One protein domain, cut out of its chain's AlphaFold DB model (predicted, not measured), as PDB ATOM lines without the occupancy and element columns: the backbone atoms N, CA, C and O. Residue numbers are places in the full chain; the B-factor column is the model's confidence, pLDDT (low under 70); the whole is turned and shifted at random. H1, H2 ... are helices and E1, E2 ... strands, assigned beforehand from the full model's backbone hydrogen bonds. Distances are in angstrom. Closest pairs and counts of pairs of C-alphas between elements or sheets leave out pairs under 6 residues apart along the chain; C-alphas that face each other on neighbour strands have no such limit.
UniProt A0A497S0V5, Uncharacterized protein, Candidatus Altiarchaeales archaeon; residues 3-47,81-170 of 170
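AT A GLANCE: This is residues 3 to 47 and 81 to 170 of the 170 residues of an uncharacterized protein of Candidatus Altiarchaeales archaeon (UniProt A0A497S0V5). A twisted sheet of six strands curls round one long helix, H2. The four long strands E1 to E4 make most of the sheet; the short strands E5 and E6 continue it beside E4, with helix H3 near them, while the small helix H1 only grazes the sheet. The printed part has 135 residues, with three named helices and six named strands in the order E1 H1 E2 E3 E4 H2 E5 H3 E6. The sheet runs E1 E2 E3 E4 E5 E6 and is mixed, as is the class, helices and strands. The whole is compact, with a radius of gyration of the C-alphas of 14.8 A, and elongated, spanning 49 by 30 by 27 A.

IN THESE COORDINATES: Strand E1, residues 11 to 20, is 28.8 A long and begins at C-alpha 11, (-0.841, 21.498, 19.803). E2, residues 37 to 47, measures 32.4 A, E3, residues 81 to 89, 27.5 A, and E4, residues 94 to 102, 24.8 A. E5 is residues 134 to 138, 13.5 A, and E6 is residues 165 to 169, 13.6 A, ending at C-alpha 169, (23.260, 19.329, 17.826). H2, residues 113 to 129, is 24.3 A long and begins at (6.448, 17.835, 32.223). H3 is residues 146 to 155, 14.1 A, and H1 residues 30 to 34, 8.2 A.

HOW THE PARTS SIT: E1 and E6 are the edge strands. E1 and E2 are antiparallel, with N 13 and O 44 2.9 A apart, within hydrogen-bond range. E2 and E3 are antiparallel, with N 41 and O 86 at 2.8 A. E3 and E4 form a hairpin, with N 87 and O 96 at 2.8 A. E4 and E5 are parallel at 50 degrees, with N 97 and O 136 at 2.8 A; E4, H2 and E5 make a strand-helix-strand unit, two parallel neighbour strands with a helix between, whose crossover is right-handed. E5 and E6 are antiparallel, with N 137 and O 166 at 2.9 A. H2 and H3 are on one face of the sheet, two layers. The closest C-alphas of H2 and E4 are those of Trp 119 and Cys 100, 6.5 A; those of H3 and E6 are Leu 153 and Phe 166, 7.7 A. H2 and H3 are apart. H1 grazes the sheet with residues 31 to 34. Every O i to N i+4 pair is within hydrogen-bond range in H2 and H3; H1 has 0 of 1, but 2 of 2 O i to N i+3 pairs.

THE WHOLE: The two C-alphas farthest apart, those of Gly 5 and Asn 34, are 48.7 A apart. Residues 48 to 80 are not printed, and C-alphas 47 and 81 are 7.5 A apart across this cut. Of the links that are printed whole, none is long. The mean pLDDT of the printed part is 91.9; residues 23 to 26 are under 70.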
ATOM      1  N   ILE A   3      -3.880  18.897  32.594       71.19
ATOM      2  CA  ILE A   3      -4.450  20.180  33.012       71.19
ATOM      3  C   ILE A   3      -5.740  19.881  33.752       71.19
ATOM      4  O   ILE A   3      -6.633  19.237  33.193       71.19
ATOM      5  N   ARG A   4      -5.846  20.379  34.991       72.56
ATOM      6  CA  ARG A   4      -7.029  20.199  35.851       72.56
ATOM      7  C   ARG A   4      -7.438  18.719  35.969       72.56
ATOM      8  O   ARG A   4      -8.602  18.379  35.767       72.56
ATOM      9  N   GLY A   5      -6.461  17.837  36.200       74.38
ATOM     10  CA  GLY A   5      -6.688  16.396  36.379       74.38
ATOM     11  C   GLY A   5      -7.080  15.633  35.108       74.38
ATOM     12  O   GLY A   5      -7.596  14.522  35.184       74.38
ATOM     13  N   ARG A   6      -6.923  16.231  33.915       78.56
ATOM     14  CA  ARG A   6      -7.263  15.582  32.639       78.56
ATOM     15  C   ARG A   6      -6.090  15.592  31.677       78.56
ATOM     16  O   ARG A   6      -5.467  16.628  31.446       78.56
ATOM     17  N   LYS A   7      -5.867  14.450  31.023       84.06
ATOM     18  CA  LYS A   7      -4.914  14.338  29.918       84.06
ATOM     19  C   LYS A   7      -5.422  15.140  28.714       84.06
ATOM     20  O   LYS A   7      -6.513  14.903  28.196       84.06
ATOM     21  N   LYS A   8      -4.621  16.108  28.283       85.62
ATOM     22  CA  LYS A   8      -4.826  16.969  27.118       85.62
ATOM     23  C   LYS A   8      -3.657  16.818  26.151       85.62
ATOM     24  O   LYS A   8      -2.496  16.687  26.559       85.62
ATOM     25  N   GLU A   9      -3.987  16.846  24.869       89.25
ATOM     26  CA  GLU A   9      -3.027  16.921  23.773       89.25
ATOM     27  C   GLU A   9      -2.565  18.374  23.605       89.25
ATOM     28  O   GLU A   9      -3.402  19.278  23.530       89.25
ATOM     29  N   ILE A  10      -1.245  18.582  23.573       90.06
ATOM     30  CA  ILE A  10      -0.637  19.882  23.265       90.06
ATOM     31  C   ILE A  10      -0.544  20.011  21.751       90.06
ATOM     32  O   ILE A  10      -0.167  19.057  21.073       90.06
ATOM     33  N   ARG A  11      -0.884  21.184  21.228       94.25
ATOM     34  CA  ARG A  11      -0.841  21.498  19.803       94.25
ATOM     35  C   ARG A  11      -0.113  22.818  19.580       94.25
ATOM     36  O   ARG A  11      -0.096  23.677  20.459       94.25
ATOM     37  N   LEU A  12       0.448  22.964  18.384       95.81
ATOM     38  CA  LEU A  12       1.138  24.163  17.922       95.81
ATOM     39  C   LEU A  12       0.416  24.711  16.688       95.81
ATOM     40  O   LEU A  12       0.132  23.966  15.752       95.81
ATOM     41  N   LYS A  13       0.123  26.011  16.681       96.38
ATOM     42  CA  LYS A  13      -0.213  26.764  15.468       96.38
ATOM     43  C   LYS A  13       0.967  27.663  15.147       96.38
ATOM     44  O   LYS A  13       1.193  28.628  15.872       96.38
ATOM     45  N   ALA A  14       1.708  27.333  14.096       96.62
ATOM     46  CA  ALA A  14       2.863  28.107  13.664       96.62
ATOM     47  C   ALA A  14       2.482  29.069  12.532       96.62
ATOM     48  O   ALA A  14       1.796  28.687  11.584       96.62
ATOM     49  N   ARG A  15       2.951  30.310  12.634       97.19
ATOM     50  CA  ARG A  15       3.045  31.274  11.541       97.19
ATOM     51  C   ARG A  15       4.519  31.413  11.184       97.19
ATOM     52  O   ARG A  15       5.345  31.567  12.077       97.19
ATOM     53  N   ILE A  16       4.819  31.364   9.895       97.44
ATOM     54  CA  ILE A  16       6.174  31.495   9.366       97.44
ATOM     55  C   ILE A  16       6.183  32.708   8.442       97.44
ATOM     56  O   ILE A  16       5.279  32.860   7.618       97.44
ATOM     57  N   SER A  17       7.165  33.584   8.600       96.06
ATOM     58  CA  SER A  17       7.352  34.750   7.739       96.06
ATOM     59  C   SER A  17       8.829  35.048   7.566       96.06
ATOM     60  O   SER A  17       9.592  34.955   8.522       96.06
ATOM     61  N   ARG A  18       9.222  35.444   6.358       94.75
ATOM     62  CA  ARG A  18      10.556  35.970   6.084       94.75
ATOM     63  C   ARG A  18      10.532  37.485   6.239       94.75
ATOM     64  O   ARG A  18       9.601  38.127   5.760       94.75
ATOM     65  N   GLU A  19      11.538  38.030   6.900       91.44
ATOM     66  CA  GLU A  19      11.688  39.467   7.111       91.44
ATOM     67  C   GLU A  19      13.129  39.904   6.843       91.44
ATOM     68  O   GLU A  19      14.073  39.122   7.006       91.44
ATOM     69  N   GLU A  20      13.284  41.148   6.390       88.38
ATOM     70  CA  GLU A  20      14.586  41.803   6.333       88.38
ATOM     71  C   GLU A  20      15.093  41.998   7.758       88.38
ATOM     72  O   GLU A  20      14.379  42.473   8.647       88.38
ATOM     73  N   PHE A  21      16.332  41.583   7.979       81.19
ATOM     74  CA  PHE A  21      16.983  41.675   9.266       81.19
ATOM     75  C   PHE A  21      17.946  42.858   9.243       81.19
ATOM     76  O   PHE A  21      19.007  42.814   8.625       81.19
ATOM     77  N   TYR A  22      17.548  43.928   9.925       73.00
ATOM     78  CA  TYR A  22      18.391  45.093  10.156       73.00
ATOM     79  C   TYR A  22      18.887  45.041  11.583       73.00
ATOM     80  O   TYR A  22      18.114  45.236  12.524       73.00
ATOM     81  N   ASN A  23      20.174  44.753  11.747       65.94
ATOM     82  CA  ASN A  23      20.704  44.675  13.083       65.94
ATOM     83  C   ASN A  23      20.828  46.075  13.717       65.94
ATOM     84  O   ASN A  23      21.606  46.909  13.259       65.94
ATOM     85  N   THR A  24      20.075  46.317  14.790       58.75
ATOM     86  CA  THR A  24      20.139  47.554  15.583       58.75
ATOM     87  C   THR A  24      20.718  47.345  16.992       58.75
ATOM     88  O   THR A  24      20.765  48.306  17.760       58.75
ATOM     89  N   ARG A  25      21.114  46.116  17.380       57.78
ATOM     90  CA  ARG A  25      21.657  45.760  18.717       57.78
ATOM     91  C   ARG A  25      22.702  44.632  18.645       57.78
ATOM     92  O   ARG A  25      22.807  43.932  17.657       57.78
ATOM     93  N   SER A  26      23.496  44.411  19.686       61.28
ATOM     94  CA  SER A  26      24.321  43.196  19.765       61.28
ATOM     95  C   SER A  26      23.415  41.962  19.888       61.28
ATOM     96  O   SER A  26      22.758  41.764  20.909       61.28
ATOM     97  N   GLU A  27      23.331  41.171  18.817       80.88
ATOM     98  CA  GLU A  27      22.655  39.871  18.802       80.88
ATOM     99  C   GLU A  27      23.388  38.855  19.690       80.88
ATOM    100  O   GLU A  27      24.541  39.049  20.070       80.88
ATOM    101  N   ILE A  28      22.729  37.738  20.010       83.50
ATOM    102  CA  ILE A  28      23.300  36.701  20.892       83.50
ATOM    103  C   ILE A  28      24.524  35.986  20.290       83.50
ATOM    104  O   ILE A  28      25.286  35.333  21.004       83.50
ATOM    105  N   LEU A  29      24.708  36.105  18.974       84.50
ATOM    106  CA  LEU A  29      25.828  35.571  18.212       84.50
ATOM    107  C   LEU A  29      26.291  36.626  17.202       84.50
ATOM    108  O   LEU A  29      25.503  37.070  16.368       84.50
ATOM    109  N   ASP A  30      27.580  36.965  17.220       84.56
ATOM    110  CA  ASP A  30      28.139  38.018  16.358       84.56
ATOM    111  C   ASP A  30      27.995  37.717  14.860       84.56
ATOM    112  O   ASP A  30      27.803  38.620  14.048       84.56
ATOM    113  N   CYS A  31      28.047  36.440  14.474       82.31
ATOM    114  CA  CYS A  31      27.904  36.022  13.080       82.31
ATOM    115  C   CYS A  31      26.514  36.313  12.492       82.31
ATOM    116  O   CYS A  31      26.401  36.432  11.273       82.31
ATOM    117  N   LEU A  32      25.480  36.499  13.323       84.75
ATOM    118  CA  LEU A  32      24.134  36.865  12.865       84.75
ATOM    119  C   LEU A  32      24.106  38.242  12.195       84.75
ATOM    120  O   LEU A  32      23.255  38.490  11.345       84.75
ATOM    121  N   ASN A  33      25.079  39.102  12.506       81.69
ATOM    122  CA  ASN A  33      25.228  40.433  11.914       81.69
ATOM    123  C   ASN A  33      25.507  40.392  10.405       81.69
ATOM    124  O   ASN A  33      25.311  41.394   9.723       81.69
ATOM    125  N   ASN A  34      25.953  39.246   9.886       83.44
ATOM    126  CA  ASN A  34      26.209  39.053   8.462       83.44
ATOM    127  C   ASN A  34      24.952  38.644   7.678       83.44
ATOM    128  O   ASN A  34      24.997  38.592   6.449       83.44
ATOM    129  N   SER A  35      23.842  38.349   8.363       86.81
ATOM    130  CA  SER A  35      22.586  37.963   7.722       86.81
ATOM    131  C   SER A  35      21.784  39.192   7.311       86.81
ATOM    132  O   SER A  35      21.643  40.138   8.080       86.81
ATOM    133  N   LYS A  36      21.211  39.170   6.109       87.50
ATOM    134  CA  LYS A  36      20.296  40.209   5.606       87.50
ATOM    135  C   LYS A  36      18.838  39.838   5.807       87.50
ATOM    136  O   LYS A  36      17.973  40.708   5.840       87.50
ATOM    137  N   TYR A  37      18.561  38.546   5.928       90.25
ATOM    138  CA  TYR A  37      17.217  38.025   6.128       90.25
ATOM    139  C   TYR A  37      17.175  37.099   7.330       90.25
ATOM    140  O   TYR A  37      18.172  36.470   7.693       90.25
ATOM    141  N   ARG A  38      15.988  36.982   7.916       93.06
ATOM    142  CA  ARG A  38      15.667  35.873   8.808       93.06
ATOM    143  C   ARG A  38      14.266  35.358   8.535       93.06
ATOM    144  O   ARG A  38      13.342  36.119   8.240       93.06
ATOM    145  N   THR A  39      14.095  34.055   8.679       96.25
ATOM    146  CA  THR A  39      12.788  33.419   8.742       96.25
ATOM    147  C   THR A  39      12.346  33.356  10.198       96.25
ATOM    148  O   THR A  39      12.927  32.649  11.017       96.25
ATOM    149  N   HIS A  40      11.302  34.105  10.525       96.38
ATOM    150  CA  HIS A  40      10.669  34.125  11.832       96.38
ATOM    151  C   HIS A  40       9.577  33.053  11.907       96.38
ATOM    152  O   HIS A  40       8.645  33.021  11.099       96.38
ATOM    153  N   VAL A  41       9.679  32.188  12.915       98.00
ATOM    154  CA  VAL A  41       8.662  31.202  13.279       98.00
ATOM    155  C   VAL A  41       8.019  31.631  14.587       98.00
ATOM    156  O   VAL A  41       8.666  31.620  15.632       98.00
ATOM    157  N   PHE A  42       6.730  31.956  14.541       97.88
ATOM    158  CA  PHE A  42       5.928  32.271  15.718       97.88
ATOM    159  C   PHE A  42       4.879  31.188  15.964       97.88
ATOM    160  O   PHE A  42       4.006  30.937  15.133       97.88
ATOM    161  N   GLY A  43       4.952  30.548  17.121       97.06
ATOM    162  CA  GLY A  43       4.102  29.448  17.534       97.06
ATOM    163  C   GLY A  43       3.147  29.837  18.654       97.06
ATOM    164  O   GLY A  43       3.569  30.328  19.694       97.06
ATOM    165  N   LYS A  44       1.860  29.533  18.483       97.69
ATOM    166  CA  LYS A  44       0.873  29.519  19.572       97.69
ATOM    167  C   LYS A  44       0.701  28.099  20.082       97.69
ATOM    168  O   LYS A  44       0.290  27.216  19.321       97.69
ATOM    169  N   ILE A  45       0.987  27.885  21.361       96.94
ATOM    170  CA  ILE A  45       0.834  26.596  22.032       96.94
ATOM    171  C   ILE A  45      -0.564  26.557  22.645       96.94
ATOM    172  O   ILE A  45      -0.966  27.475  23.360       96.94
ATOM    173  N   TYR A  46      -1.333  25.509  22.365       95.88
ATOM    174  CA  TYR A  46      -2.724  25.417  22.804       95.88
ATOM    175  C   TYR A  46      -3.164  23.975  23.063       95.88
ATOM    176  O   TYR A  46      -2.556  23.014  22.592       95.88
ATOM    177  N   TYR A  47      -4.270  23.818  23.787       93.81
ATOM    178  CA  TYR A  47      -5.045  22.577  23.808       93.81
ATOM    179  C   TYR A  47      -6.484  22.849  23.376       93.81
ATOM    180  O   TYR A  47      -6.944  23.989  23.348       93.81
ATOM    181  N   ILE A  81      -2.086  28.520  25.770       95.19
ATOM    182  CA  ILE A  81      -1.393  28.228  27.028       95.19
ATOM    183  C   ILE A  81       0.056  28.687  27.024       95.19
ATOM    184  O   ILE A  81       0.747  28.454  28.010       95.19
ATOM    185  N   GLY A  82       0.528  29.277  25.934       96.25
ATOM    186  CA  GLY A  82       1.915  29.672  25.779       96.25
ATOM    187  C   GLY A  82       2.256  30.008  24.341       96.25
ATOM    188  O   GLY A  82       1.440  29.836  23.428       96.25
ATOM    189  N   ILE A  83       3.494  30.438  24.152       97.25
ATOM    190  CA  ILE A  83       4.041  30.780  22.846       97.25
ATOM    191  C   ILE A  83       5.431  30.179  22.681       97.25
ATOM    192  O   ILE A  83       6.086  29.800  23.653       97.25
ATOM    193  N   ALA A  84       5.870  30.111  21.434       97.81
ATOM    194  CA  ALA A  84       7.234  29.776  21.087       97.81
ATOM    195  C   ALA A  84       7.694  30.628  19.904       97.81
ATOM    196  O   ALA A  84       6.896  30.937  19.016       97.81
ATOM    197  N   ARG A  85       8.969  31.003  19.879       97.81
ATOM    198  CA  ARG A  85       9.574  31.775  18.800       97.81
ATOM    199  C   ARG A  85      10.912  31.178  18.410       97.81
ATOM    200  O   ARG A  85      11.713  30.819  19.271       97.81
ATOM    201  N   ALA A  86      11.160  31.126  17.112       97.75
ATOM    202  CA  ALA A  86      12.462  30.803  16.562       97.75
ATOM    203  C   ALA A  86      12.785  31.707  15.371       97.75
ATOM    204  O   ALA A  86      11.883  32.234  14.713       97.75
ATOM    205  N   PHE A  87      14.074  31.849  15.102       96.38
ATOM    206  CA  PHE A  87      14.611  32.555  13.952       96.38
ATOM    207  C   PHE A  87      15.584  31.643  13.221       96.38
ATOM    208  O   PHE A  87      16.436  31.015  13.846       96.38
ATOM    209  N   TYR A  88      15.460  31.579  11.902       96.81
ATOM    210  CA  TYR A  88      16.451  30.955  11.041       96.81
ATOM    211  C   TYR A  88      17.104  32.023  10.171       96.81
ATOM    212  O   TYR A  88      16.407  32.793   9.514       96.81
ATOM    213  N   TYR A  89      18.427  32.091  10.204       94.50
ATOM    214  CA  TYR A  89      19.221  33.069   9.474       94.50
ATOM    215  C   TYR A  89      19.834  32.376   8.260       94.50
ATOM    216  O   TYR A  89      20.846  31.686   8.382       94.50
ATOM    217  N   ASP A  90      19.178  32.537   7.107       89.31
ATOM    218  CA  ASP A  90      19.470  31.785   5.880       89.31
ATOM    219  C   ASP A  90      20.925  31.969   5.408       89.31
ATOM    220  O   ASP A  90      21.560  31.015   4.966       89.31
ATOM    221  N   ASP A  91      21.472  33.183   5.538       90.75
ATOM    222  CA  ASP A  91      22.795  33.538   5.002       90.75
ATOM    223  C   ASP A  91      23.958  32.900   5.785       90.75
ATOM    224  O   ASP A  91      25.071  32.787   5.269       90.75
ATOM    225  N   VAL A  92      23.713  32.499   7.036       91.50
ATOM    226  CA  VAL A  92      24.732  31.951   7.950       91.50
ATOM    227  C   VAL A  92      24.384  30.559   8.480       91.50
ATOM    228  O   VAL A  92      25.125  30.026   9.298       91.50
ATOM    229  N   ASP A  93      23.278  29.970   8.013       93.06
ATOM    230  CA  ASP A  93      22.747  28.666   8.430       93.06
ATOM    231  C   ASP A  93      22.636  28.500   9.957       93.06
ATOM    232  O   ASP A  93      23.051  27.500  10.545       93.06
ATOM    233  N   ILE A  94      22.074  29.510  10.628       95.12
ATOM    234  CA  ILE A  94      21.898  29.488  12.086       95.12
ATOM    235  C   ILE A  94      20.421  29.417  12.442       95.12
ATOM    236  O   ILE A  94      19.628  30.283  12.076       95.12
ATOM    237  N   LEU A  95      20.069  28.396  13.224       97.50
ATOM    238  CA  LEU A  95      18.754  28.240  13.830       97.50
ATOM    239  C   LEU A  95      18.810  28.624  15.309       97.50
ATOM    240  O   LEU A  95      19.520  28.005  16.100       97.50
ATOM    241  N   VAL A  96      18.021  29.625  15.685       97.06
ATOM    242  CA  VAL A  96      17.872  30.102  17.061       97.06
ATOM    243  C   VAL A  96      16.461  29.797  17.553       97.06
ATOM    244  O   VAL A  96      15.489  30.325  17.017       97.06
ATOM    245  N   LEU A  97      16.331  28.991  18.605       97.69
ATOM    246  CA  LEU A  97      15.125  28.921  19.428       97.69
ATOM    247  C   LEU A  97      15.199  30.089  20.418       97.69
ATOM    248  O   LEU A  97      16.005  30.076  21.337       97.69
ATOM    249  N   TRP A  98      14.408  31.133  20.183       96.06
ATOM    250  CA  TRP A  98      14.536  32.397  20.910       96.06
ATOM    251  C   TRP A  98      13.809  32.390  22.253       96.06
ATOM    252  O   TRP A  98      14.361  32.796  23.266       96.06
ATOM    253  N   GLU A  99      12.556  31.943  22.259       94.56
ATOM    254  CA  GLU A  99      11.750  31.831  23.474       94.56
ATOM    255  C   GLU A  99      10.778  30.666  23.317       94.56
ATOM    256  O   GLU A  99      10.283  30.374  22.225       94.56
ATOM    257  N   CYS A 100      10.467  30.001  24.415       96.12
ATOM    258  CA  CYS A 100       9.362  29.061  24.483       96.12
ATOM    259  C   CYS A 100       8.921  29.008  25.934       96.12
ATOM    260  O   CYS A 100       9.710  28.648  26.801       96.12
ATOM    261  N   TYR A 101       7.662  29.349  26.192       94.50
ATOM    262  CA  TYR A 101       7.109  29.360  27.539       94.50
ATOM    263  C   TYR A 101       5.633  28.995  27.549       94.50
ATOM    264  O   TYR A 101       4.898  29.166  26.575       94.50
ATOM    265  N   LEU A 102       5.190  28.508  28.705       94.44
ATOM    266  CA  LEU A 102       3.777  28.354  29.027       94.44
ATOM    267  C   LEU A 102       3.369  29.447  30.019       94.44
ATOM    268  O   LEU A 102       4.167  29.859  30.859       94.44
ATOM    269  N   HIS A 103       2.126  29.918  29.934       92.31
ATOM    270  CA  HIS A 103       1.584  30.930  30.839       92.31
ATOM    271  C   HIS A 103       1.756  30.496  32.305       92.31
ATOM    272  O   HIS A 103       1.621  29.314  32.631       92.31
ATOM    273  N   LYS A 104       2.001  31.453  33.211       86.50
ATOM    274  CA  LYS A 104       2.320  31.186  34.632       86.50
ATOM    275  C   LYS A 104       1.268  30.348  35.375       86.50
ATOM    276  O   LYS A 104       1.580  29.666  36.347       86.50
ATOM    277  N   ASN A 105       0.010  30.397  34.938       86.12
ATOM    278  CA  ASN A 105      -1.084  29.590  35.487       86.12
ATOM    279  C   ASN A 105      -1.095  28.132  34.984       86.12
ATOM    280  O   ASN A 105      -1.859  27.321  35.502       86.12
ATOM    281  N   ILE A 106      -0.283  27.811  33.975       86.62
ATOM    282  CA  ILE A 106      -0.125  26.479  33.380       86.62
ATOM    283  C   ILE A 106       1.182  25.830  33.832       86.62
ATOM    284  O   ILE A 106       1.193  24.636  34.113       86.62
ATOM    285  N   CYS A 107       2.264  26.605  33.903       88.25
ATOM    286  CA  CYS A 107       3.594  26.128  34.256       88.25
ATOM    287  C   CYS A 107       4.313  27.164  35.121       88.25
ATOM    288  O   CYS A 107       4.329  28.347  34.783       88.25
ATOM    289  N   LYS A 108       4.935  26.714  36.215       87.38
ATOM    290  CA  LYS A 108       5.722  27.575  37.113       87.38
ATOM    291  C   LYS A 108       7.230  27.341  37.038       87.38
ATOM    292  O   LYS A 108       7.975  28.178  37.522       87.38
ATOM    293  N   SER A 109       7.663  26.216  36.474       91.50
ATOM    294  CA  SER A 109       9.073  25.829  36.422       91.50
ATOM    295  C   SER A 109       9.359  25.092  35.117       91.50
ATOM    296  O   SER A 109       8.545  24.256  34.715       91.50
ATOM    297  N   PRO A 110      10.521  25.305  34.483       92.06
ATOM    298  CA  PRO A 110      10.903  24.575  33.277       92.06
ATOM    299  C   PRO A 110      11.100  23.064  33.532       92.06
ATOM    300  O   PRO A 110      11.176  22.256  32.607       92.06
ATOM    301  N   LYS A 111      11.106  22.631  34.801       90.00
ATOM    302  CA  LYS A 111      11.100  21.212  35.183       90.00
ATOM    303  C   LYS A 111       9.729  20.543  34.970       90.00
ATOM    304  O   LYS A 111       9.656  19.313  34.955       90.00
ATOM    305  N   ASP A 112       8.659  21.316  34.756       91.69
ATOM    306  CA  ASP A 112       7.304  20.811  34.517       91.69
ATOM    307  C   ASP A 112       7.224  19.960  33.235       91.69
ATOM    308  O   ASP A 112       7.648  20.356  32.148       91.69
ATOM    309  N   LYS A 113       6.611  18.777  33.339       89.81
ATOM    310  CA  LYS A 113       6.448  17.835  32.223       89.81
ATOM    311  C   LYS A 113       5.724  18.444  31.017       89.81
ATOM    312  O   LYS A 113       6.025  18.091  29.872       89.81
ATOM    313  N   ASN A 114       4.746  19.312  31.251       89.88
ATOM    314  CA  ASN A 114       3.994  19.993  30.205       89.88
ATOM    315  C   ASN A 114       4.892  20.956  29.437       89.88
ATOM    316  O   ASN A 114       4.841  20.974  28.206       89.88
ATOM    317  N   PHE A 115       5.750  21.684  30.152       93.94
ATOM    318  CA  PHE A 115       6.742  22.553  29.544       93.94
ATOM    319  C   PHE A 115       7.751  21.761  28.716       93.94
ATOM    320  O   PHE A 115       7.881  22.025  27.525       93.94
ATOM    321  N   LYS A 116       8.350  20.702  29.281       94.75
ATOM    322  CA  LYS A 116       9.272  19.819  28.541       94.75
ATOM    323  C   LYS A 116       8.647  19.263  27.261       94.75
ATOM    324  O   LYS A 116       9.294  19.177  26.224       94.75
ATOM    325  N   THR A 117       7.363  18.901  27.319       92.94
ATOM    326  CA  THR A 117       6.623  18.416  26.144       92.94
ATOM    327  C   THR A 117       6.486  19.503  25.076       92.94
ATOM    328  O   THR A 117       6.686  19.221  23.897       92.94
ATOM    329  N   ALA A 118       6.133  20.727  25.477       95.19
ATOM    330  CA  ALA A 118       6.008  21.854  24.560       95.19
ATOM    331  C   ALA A 118       7.360  22.230  23.935       95.19
ATOM    332  O   ALA A 118       7.439  22.336  22.713       95.19
ATOM    333  N   TRP A 119       8.413  22.324  24.753       97.12
ATOM    334  CA  TRP A 119       9.779  22.606  24.318       97.12
ATOM    335  C   TRP A 119      10.264  21.596  23.279       97.12
ATOM    336  O   TRP A 119      10.534  21.968  22.143       97.12
ATOM    337  N   ARG A 120      10.276  20.299  23.619       96.31
ATOM    338  CA  ARG A 120      10.718  19.226  22.709       96.31
ATOM    339  C   ARG A 120       9.892  19.176  21.428       96.31
ATOM    340  O   ARG A 120      10.415  18.883  20.358       96.31
ATOM    341  N   GLY A 121       8.588  19.434  21.535       95.88
ATOM    342  CA  GLY A 121       7.699  19.488  20.379       95.88
ATOM    343  C   GLY A 121       8.061  20.629  19.431       95.88
ATOM    344  O   GLY A 121       8.111  20.416  18.221       95.88
ATOM    345  N   PHE A 122       8.337  21.816  19.976       97.69
ATOM    346  CA  PHE A 122       8.749  22.970  19.187       97.69
ATOM    347  C   PHE A 122      10.156  22.802  18.610       97.69
ATOM    348  O   PHE A 122      10.327  22.998  17.412       97.69
ATOM    349  N   GLU A 123      11.119  22.349  19.417       97.62
ATOM    350  CA  GLU A 123      12.489  22.019  19.005       97.62
ATOM    351  C   GLU A 123      12.484  21.059  17.806       97.62
ATOM    352  O   GLU A 123      13.042  21.363  16.755       97.62
ATOM    353  N   LYS A 124      11.755  19.941  17.912       96.81
ATOM    354  CA  LYS A 124      11.621  18.975  16.814       96.81
ATOM    355  C   LYS A 124      10.933  19.577  15.586       96.81
ATOM    356  O   LYS A 124      11.277  19.227  14.461       96.81
ATOM    357  N   PHE A 125       9.934  20.436  15.783       97.31
ATOM    358  CA  PHE A 125       9.236  21.092  14.679       97.31
ATOM    359  C   PHE A 125      10.182  21.992  13.875       97.31
ATOM    360  O   PHE A 125      10.227  21.860  12.655       97.31
ATOM    361  N   ILE A 126      10.961  22.849  14.540       97.69
ATOM    362  CA  ILE A 126      11.893  23.759  13.858       97.69
ATOM    363  C   ILE A 126      13.113  23.025  13.284       97.69
ATOM    364  O   ILE A 126      13.551  23.369  12.192       97.69
ATOM    365  N   ALA A 127      13.598  21.971  13.952       96.88
ATOM    366  CA  ALA A 127      14.684  21.122  13.454       96.88
ATOM    367  C   ALA A 127      14.334  20.428  12.129       96.88
ATOM    368  O   ALA A 127      15.187  20.254  11.271       96.88
ATOM    369  N   ASN A 128      13.068  20.041  11.945       96.88
ATOM    370  CA  ASN A 128      12.605  19.442  10.691       96.88
ATOM    371  C   ASN A 128      12.315  20.481   9.598       96.88
ATOM    372  O   ASN A 128      12.158  20.110   8.437       96.88
ATOM    373  N   LEU A 129      12.154  21.752   9.971       97.00
ATOM    374  CA  LEU A 129      11.766  22.820   9.053       97.00
ATOM    375  C   LEU A 129      12.974  23.443   8.344       97.00
ATOM    376  O   LEU A 129      12.841  23.881   7.205       97.00
ATOM    377  N   PHE A 130      14.129  23.482   9.008       96.75
ATOM    378  CA  PHE A 130      15.337  24.143   8.517       96.75
ATOM    379  C   PHE A 130      16.509  23.160   8.408       96.75
ATOM    380  O   PHE A 130      16.553  22.180   9.148       96.75
ATOM    381  N   PRO A 131      17.472  23.396   7.501       95.12
ATOM    382  CA  PRO A 131      18.561  22.452   7.247       95.12
ATOM    383  C   PRO A 131      19.653  22.435   8.331       95.12
ATOM    384  O   PRO A 131      20.441  21.480   8.351       95.12
ATOM    385  N   SER A 132      19.683  23.443   9.215       93.81
ATOM    386  CA  SER A 132      20.688  23.592  10.276       93.81
ATOM    387  C   SER A 132      20.877  22.306  11.085       93.81
ATOM    388  O   SER A 132      19.930  21.581  11.388       93.81
ATOM    389  N   LYS A 133      22.126  22.044  11.478       95.12
ATOM    390  CA  LYS A 133      22.516  20.914  12.344       95.12
ATOM    391  C   LYS A 133      22.653  21.289  13.811       95.12
ATOM    392  O   LYS A 133      22.980  20.441  14.641       95.12
ATOM    393  N   VAL A 134      22.445  22.562  14.136       96.81
ATOM    394  CA  VAL A 134      22.602  23.092  15.486       96.81
ATOM    395  C   VAL A 134      21.462  24.056  15.794       96.81
ATOM    396  O   VAL A 134      21.146  24.944  15.003       96.81
ATOM    397  N   ILE A 135      20.864  23.895  16.971       97.94
ATOM    398  CA  ILE A 135      19.940  24.866  17.551       97.94
ATOM    399  C   ILE A 135      20.681  25.643  18.626       97.94
ATOM    400  O   ILE A 135      21.220  25.045  19.556       97.94
ATOM    401  N   TYR A 136      20.645  26.965  18.525       97.75
ATOM    402  CA  TYR A 136      21.085  27.884  19.566       97.75
ATOM    403  C   TYR A 136      19.885  28.396  20.361       97.75
ATOM    404  O   TYR A 136      18.786  28.513  19.825       97.75
ATOM    405  N   THR A 137      20.078  28.701  21.637       97.31
ATOM    406  CA  THR A 137      19.052  29.299  22.501       97.31
ATOM    407  C   THR A 137      19.707  30.238  23.512       97.31
ATOM    408  O   THR A 137      20.831  29.959  23.942       97.31
ATOM    409  N   PRO A 138      19.042  31.333  23.921       96.12
ATOM    410  CA  PRO A 138      19.544  32.191  24.986       96.12
ATOM    411  C   PRO A 138      19.767  31.432  26.301       96.12
ATOM    412  O   PRO A 138      19.007  30.524  26.655       96.12
ATOM    413  N   SER A 139      20.786  31.842  27.056       95.19
ATOM    414  CA  SER A 139      21.079  31.330  28.403       95.19
ATOM    415  C   SER A 139      20.110  31.839  29.478       95.19
ATOM    416  O   SER A 139      20.260  31.485  30.646       95.19
ATOM    417  N   TRP A 140      19.100  32.630  29.103       93.38
ATOM    418  CA  TRP A 140      18.094  33.198  30.001       93.38
ATOM    419  C   TRP A 140      16.669  33.018  29.465       93.38
ATOM    420  O   TRP A 140      16.435  32.959  28.261       93.38
ATOM    421  N   GLU A 141      15.703  33.019  30.382       92.12
ATOM    422  CA  GLU A 141      14.272  33.135  30.097       92.12
ATOM    423  C   GLU A 141      13.638  33.967  31.227       92.12
ATOM    424  O   GLU A 141      13.606  33.497  32.367       92.12
ATOM    425  N   PRO A 142      13.151  35.198  30.963       90.06
ATOM    426  CA  PRO A 142      12.675  36.113  32.009       90.06
ATOM    427  C   PRO A 142      11.549  35.563  32.893       90.06
ATOM    428  O   PRO A 142      11.283  36.095  33.973       90.06
ATOM    429  N   LEU A 143      10.840  34.531  32.434       90.12
ATOM    430  CA  LEU A 143       9.753  33.910  33.184       90.12
ATOM    431  C   LEU A 143      10.214  32.892  34.232       90.12
ATOM    432  O   LEU A 143       9.403  32.530  35.092       90.12
ATOM    433  N   TYR A 144      11.469  32.447  34.181       90.75
ATOM    434  CA  TYR A 144      12.001  31.396  35.043       90.75
ATOM    435  C   TYR A 144      13.230  31.866  35.821       90.75
ATOM    436  O   TYR A 144      13.885  32.848  35.484       90.75
ATOM    437  N   ASN A 145      13.537  31.159  36.909       93.38
ATOM    438  CA  ASN A 145      14.786  31.375  37.624       93.38
ATOM    439  C   ASN A 145      15.966  30.923  36.749       93.38
ATOM    440  O   ASN A 145      15.913  29.845  36.161       93.38
ATOM    441  N   GLU A 146      17.035  31.718  36.712       93.44
ATOM    442  CA  GLU A 146      18.218  31.467  35.882       93.44
ATOM    443  C   GLU A 146      18.832  30.080  36.118       93.44
ATOM    444  O   GLU A 146      19.071  29.338  35.169       93.44
ATOM    445  N   LYS A 147      19.005  29.677  37.382       94.50
ATOM    446  CA  LYS A 147      19.556  28.358  37.711       94.50
ATOM    447  C   LYS A 147      18.640  27.235  37.231       94.50
ATOM    448  O   LYS A 147      19.111  26.260  36.661       94.50
ATOM    449  N   GLU A 148      17.326  27.371  37.428       95.31
ATOM    450  CA  GLU A 148      16.370  26.371  36.933       95.31
ATOM    451  C   GLU A 148      16.347  26.283  35.407       95.31
ATOM    452  O   GLU A 148      16.121  25.198  34.869       95.31
ATOM    453  N   TRP A 149      16.555  27.408  34.724       96.25
ATOM    454  CA  TRP A 149      16.631  27.470  33.271       96.25
ATOM    455  C   TRP A 149      17.877  26.763  32.741       96.25
ATOM    456  O   TRP A 149      17.759  25.905  31.870       96.25
ATOM    457  N   ILE A 150      19.045  27.053  33.317       96.50
ATOM    458  CA  ILE A 150      20.307  26.399  32.952       96.50
ATOM    459  C   ILE A 150      20.226  24.890  33.216       96.50
ATOM    460  O   ILE A 150      20.455  24.108  32.294       96.50
ATOM    461  N   ASP A 151      19.792  24.477  34.417       96.56
ATOM    462  CA  ASP A 151      19.572  23.061  34.760       96.56
ATOM    463  C   ASP A 151      18.660  22.373  33.724       96.56
ATOM    464  O   ASP A 151      18.849  21.211  33.353       96.56
ATOM    465  N   PHE A 152      17.609  23.076  33.288       97.06
ATOM    466  CA  PHE A 152      16.675  22.568  32.294       97.06
ATOM    467  C   PHE A 152      17.356  22.376  30.938       97.06
ATOM    468  O   PHE A 152      17.260  21.275  30.391       97.06
ATOM    469  N   LEU A 153      18.049  23.395  30.424       97.81
ATOM    470  CA  LEU A 153      18.741  23.344  29.135       97.81
ATOM    471  C   LEU A 153      19.751  22.190  29.092       97.81
ATOM    472  O   LEU A 153      19.725  21.384  28.159       97.81
ATOM    473  N   GLU A 154      20.573  22.051  30.132       97.56
ATOM    474  CA  GLU A 154      21.522  20.939  30.266       97.56
ATOM    475  C   GLU A 154      20.801  19.584  30.271       97.56
ATOM    476  O   GLU A 154      21.199  18.658  29.560       97.56
ATOM    477  N   SER A 155      19.673  19.472  30.985       97.12
ATOM    478  CA  SER A 155      18.871  18.239  31.007       97.12
ATOM    479  C   SER A 155      18.229  17.886  29.657       97.12
ATOM    480  O   SER A 155      17.880  16.727  29.426       97.12
ATOM    481  N   GLU A 156      18.060  18.865  28.767       96.94
ATOM    482  CA  GLU A 156      17.554  18.681  27.404       96.94
ATOM    483  C   GLU A 156      18.678  18.467  26.373       96.94
ATOM    484  O   GLU A 156      18.402  18.326  25.177       96.94
ATOM    485  N   GLY A 157      19.934  18.381  26.828       97.56
ATOM    486  CA  GLY A 157      21.100  18.076  26.000       97.56
ATOM    487  C   GLY A 157      21.755  19.299  25.362       97.56
ATOM    488  O   GLY A 157      22.539  19.142  24.426       97.56
ATOM    489  N   TYR A 158      21.437  20.504  25.834       98.25
ATOM    490  CA  TYR A 158      22.159  21.704  25.434       98.25
ATOM    491  C   TYR A 158      23.490  21.811  26.178       98.25
ATOM    492  O   TYR A 158      23.617  21.431  27.337       98.25
ATOM    493  N   SER A 159      24.488  22.366  25.500       98.06
ATOM    494  CA  SER A 159      25.792  22.715  26.057       98.06
ATOM    495  C   SER A 159      25.986  24.224  26.006       98.06
ATOM    496  O   SER A 159      25.524  24.883  25.072       98.06
ATOM    497  N   LYS A 160      26.686  24.784  26.992       97.06
ATOM    498  CA  LYS A 160      27.030  26.209  26.992       97.06
ATOM    499  C   LYS A 160      27.961  26.516  25.813       97.06
ATOM    500  O   LYS A 160      28.963  25.830  25.628       97.06
ATOM    501  N   TYR A 161      27.619  27.528  25.017       94.69
ATOM    502  CA  TYR A 161      28.458  28.040  23.929       94.69
ATOM    503  C   TYR A 161      29.290  29.234  24.407       94.69
ATOM    504  O   TYR A 161      30.509  29.248  24.271       94.69
ATOM    505  N   ASN A 162      28.623  30.218  25.013       92.25
ATOM    506  CA  ASN A 162      29.222  31.392  25.646       92.25
ATOM    507  C   ASN A 162      28.336  31.841  26.829       92.25
ATOM    508  O   ASN A 162      27.475  31.086  27.282       92.25
ATOM    509  N   GLU A 163      28.546  33.037  27.382       90.88
ATOM    510  CA  GLU A 163      27.736  33.539  28.507       90.88
ATOM    511  C   GLU A 163      26.256  33.742  28.161       90.88
ATOM    512  O   GLU A 163      25.392  33.568  29.019       90.88
ATOM    513  N   LEU A 164      25.959  34.056  26.902       91.88
ATOM    514  CA  LEU A 164      24.631  34.425  26.423       91.88
ATOM    515  C   LEU A 164      23.887  33.270  25.740       91.88
ATOM    516  O   LEU A 164      22.686  33.369  25.506       91.88
ATOM    517  N   VAL A 165      24.582  32.184  25.393       95.50
ATOM    518  CA  VAL A 165      24.065  31.187  24.453       95.50
ATOM    519  C   VAL A 165      24.390  29.765  24.876       95.50
ATOM    520  O   VAL A 165      25.517  29.429  25.245       95.50
ATOM    521  N   PHE A 166      23.390  28.909  24.718       98.00
ATOM    522  CA  PHE A 166      23.499  27.461  24.719       98.00
ATOM    523  C   PHE A 166      23.240  26.919  23.315       98.00
ATOM    524  O   PHE A 166      22.520  27.527  22.526       98.00
ATOM    525  N   PHE A 167      23.804  25.756  23.004       97.94
ATOM    526  CA  PHE A 167      23.605  25.096  21.719       97.94
ATOM    527  C   PHE A 167      23.368  23.597  21.875       97.94
ATOM    528  O   PHE A 167      23.813  22.979  22.842       97.94
ATOM    529  N   LYS A 168      22.691  23.003  20.897       98.12
ATOM    530  CA  LYS A 168      22.431  21.566  20.817       98.12
ATOM    531  C   LYS A 168      22.527  21.106  19.371       98.12
ATOM    532  O   LYS A 168      21.979  21.751  18.481       98.12
ATOM    533  N   LYS A 169      23.217  19.989  19.140       96.88
ATOM    534  CA  LYS A 169      23.260  19.329  17.826       96.88
ATOM    535  C   LYS A 169      21.954  18.564  17.584       96.88
ATOM    536  O   LYS A 169      21.459  17.931  18.520       96.88
ATOM    537  N   ILE A 170      21.427  18.624  16.360       91.06
ATOM    538  CA  ILE A 170      20.156  18.003  15.937       91.06
ATOM    539  C   ILE A 170      20.316  17.055  14.753       91.06
ATOM    540  O   ILE A 170      21.221  17.281  13.917       91.06
TER     541      ILE A 170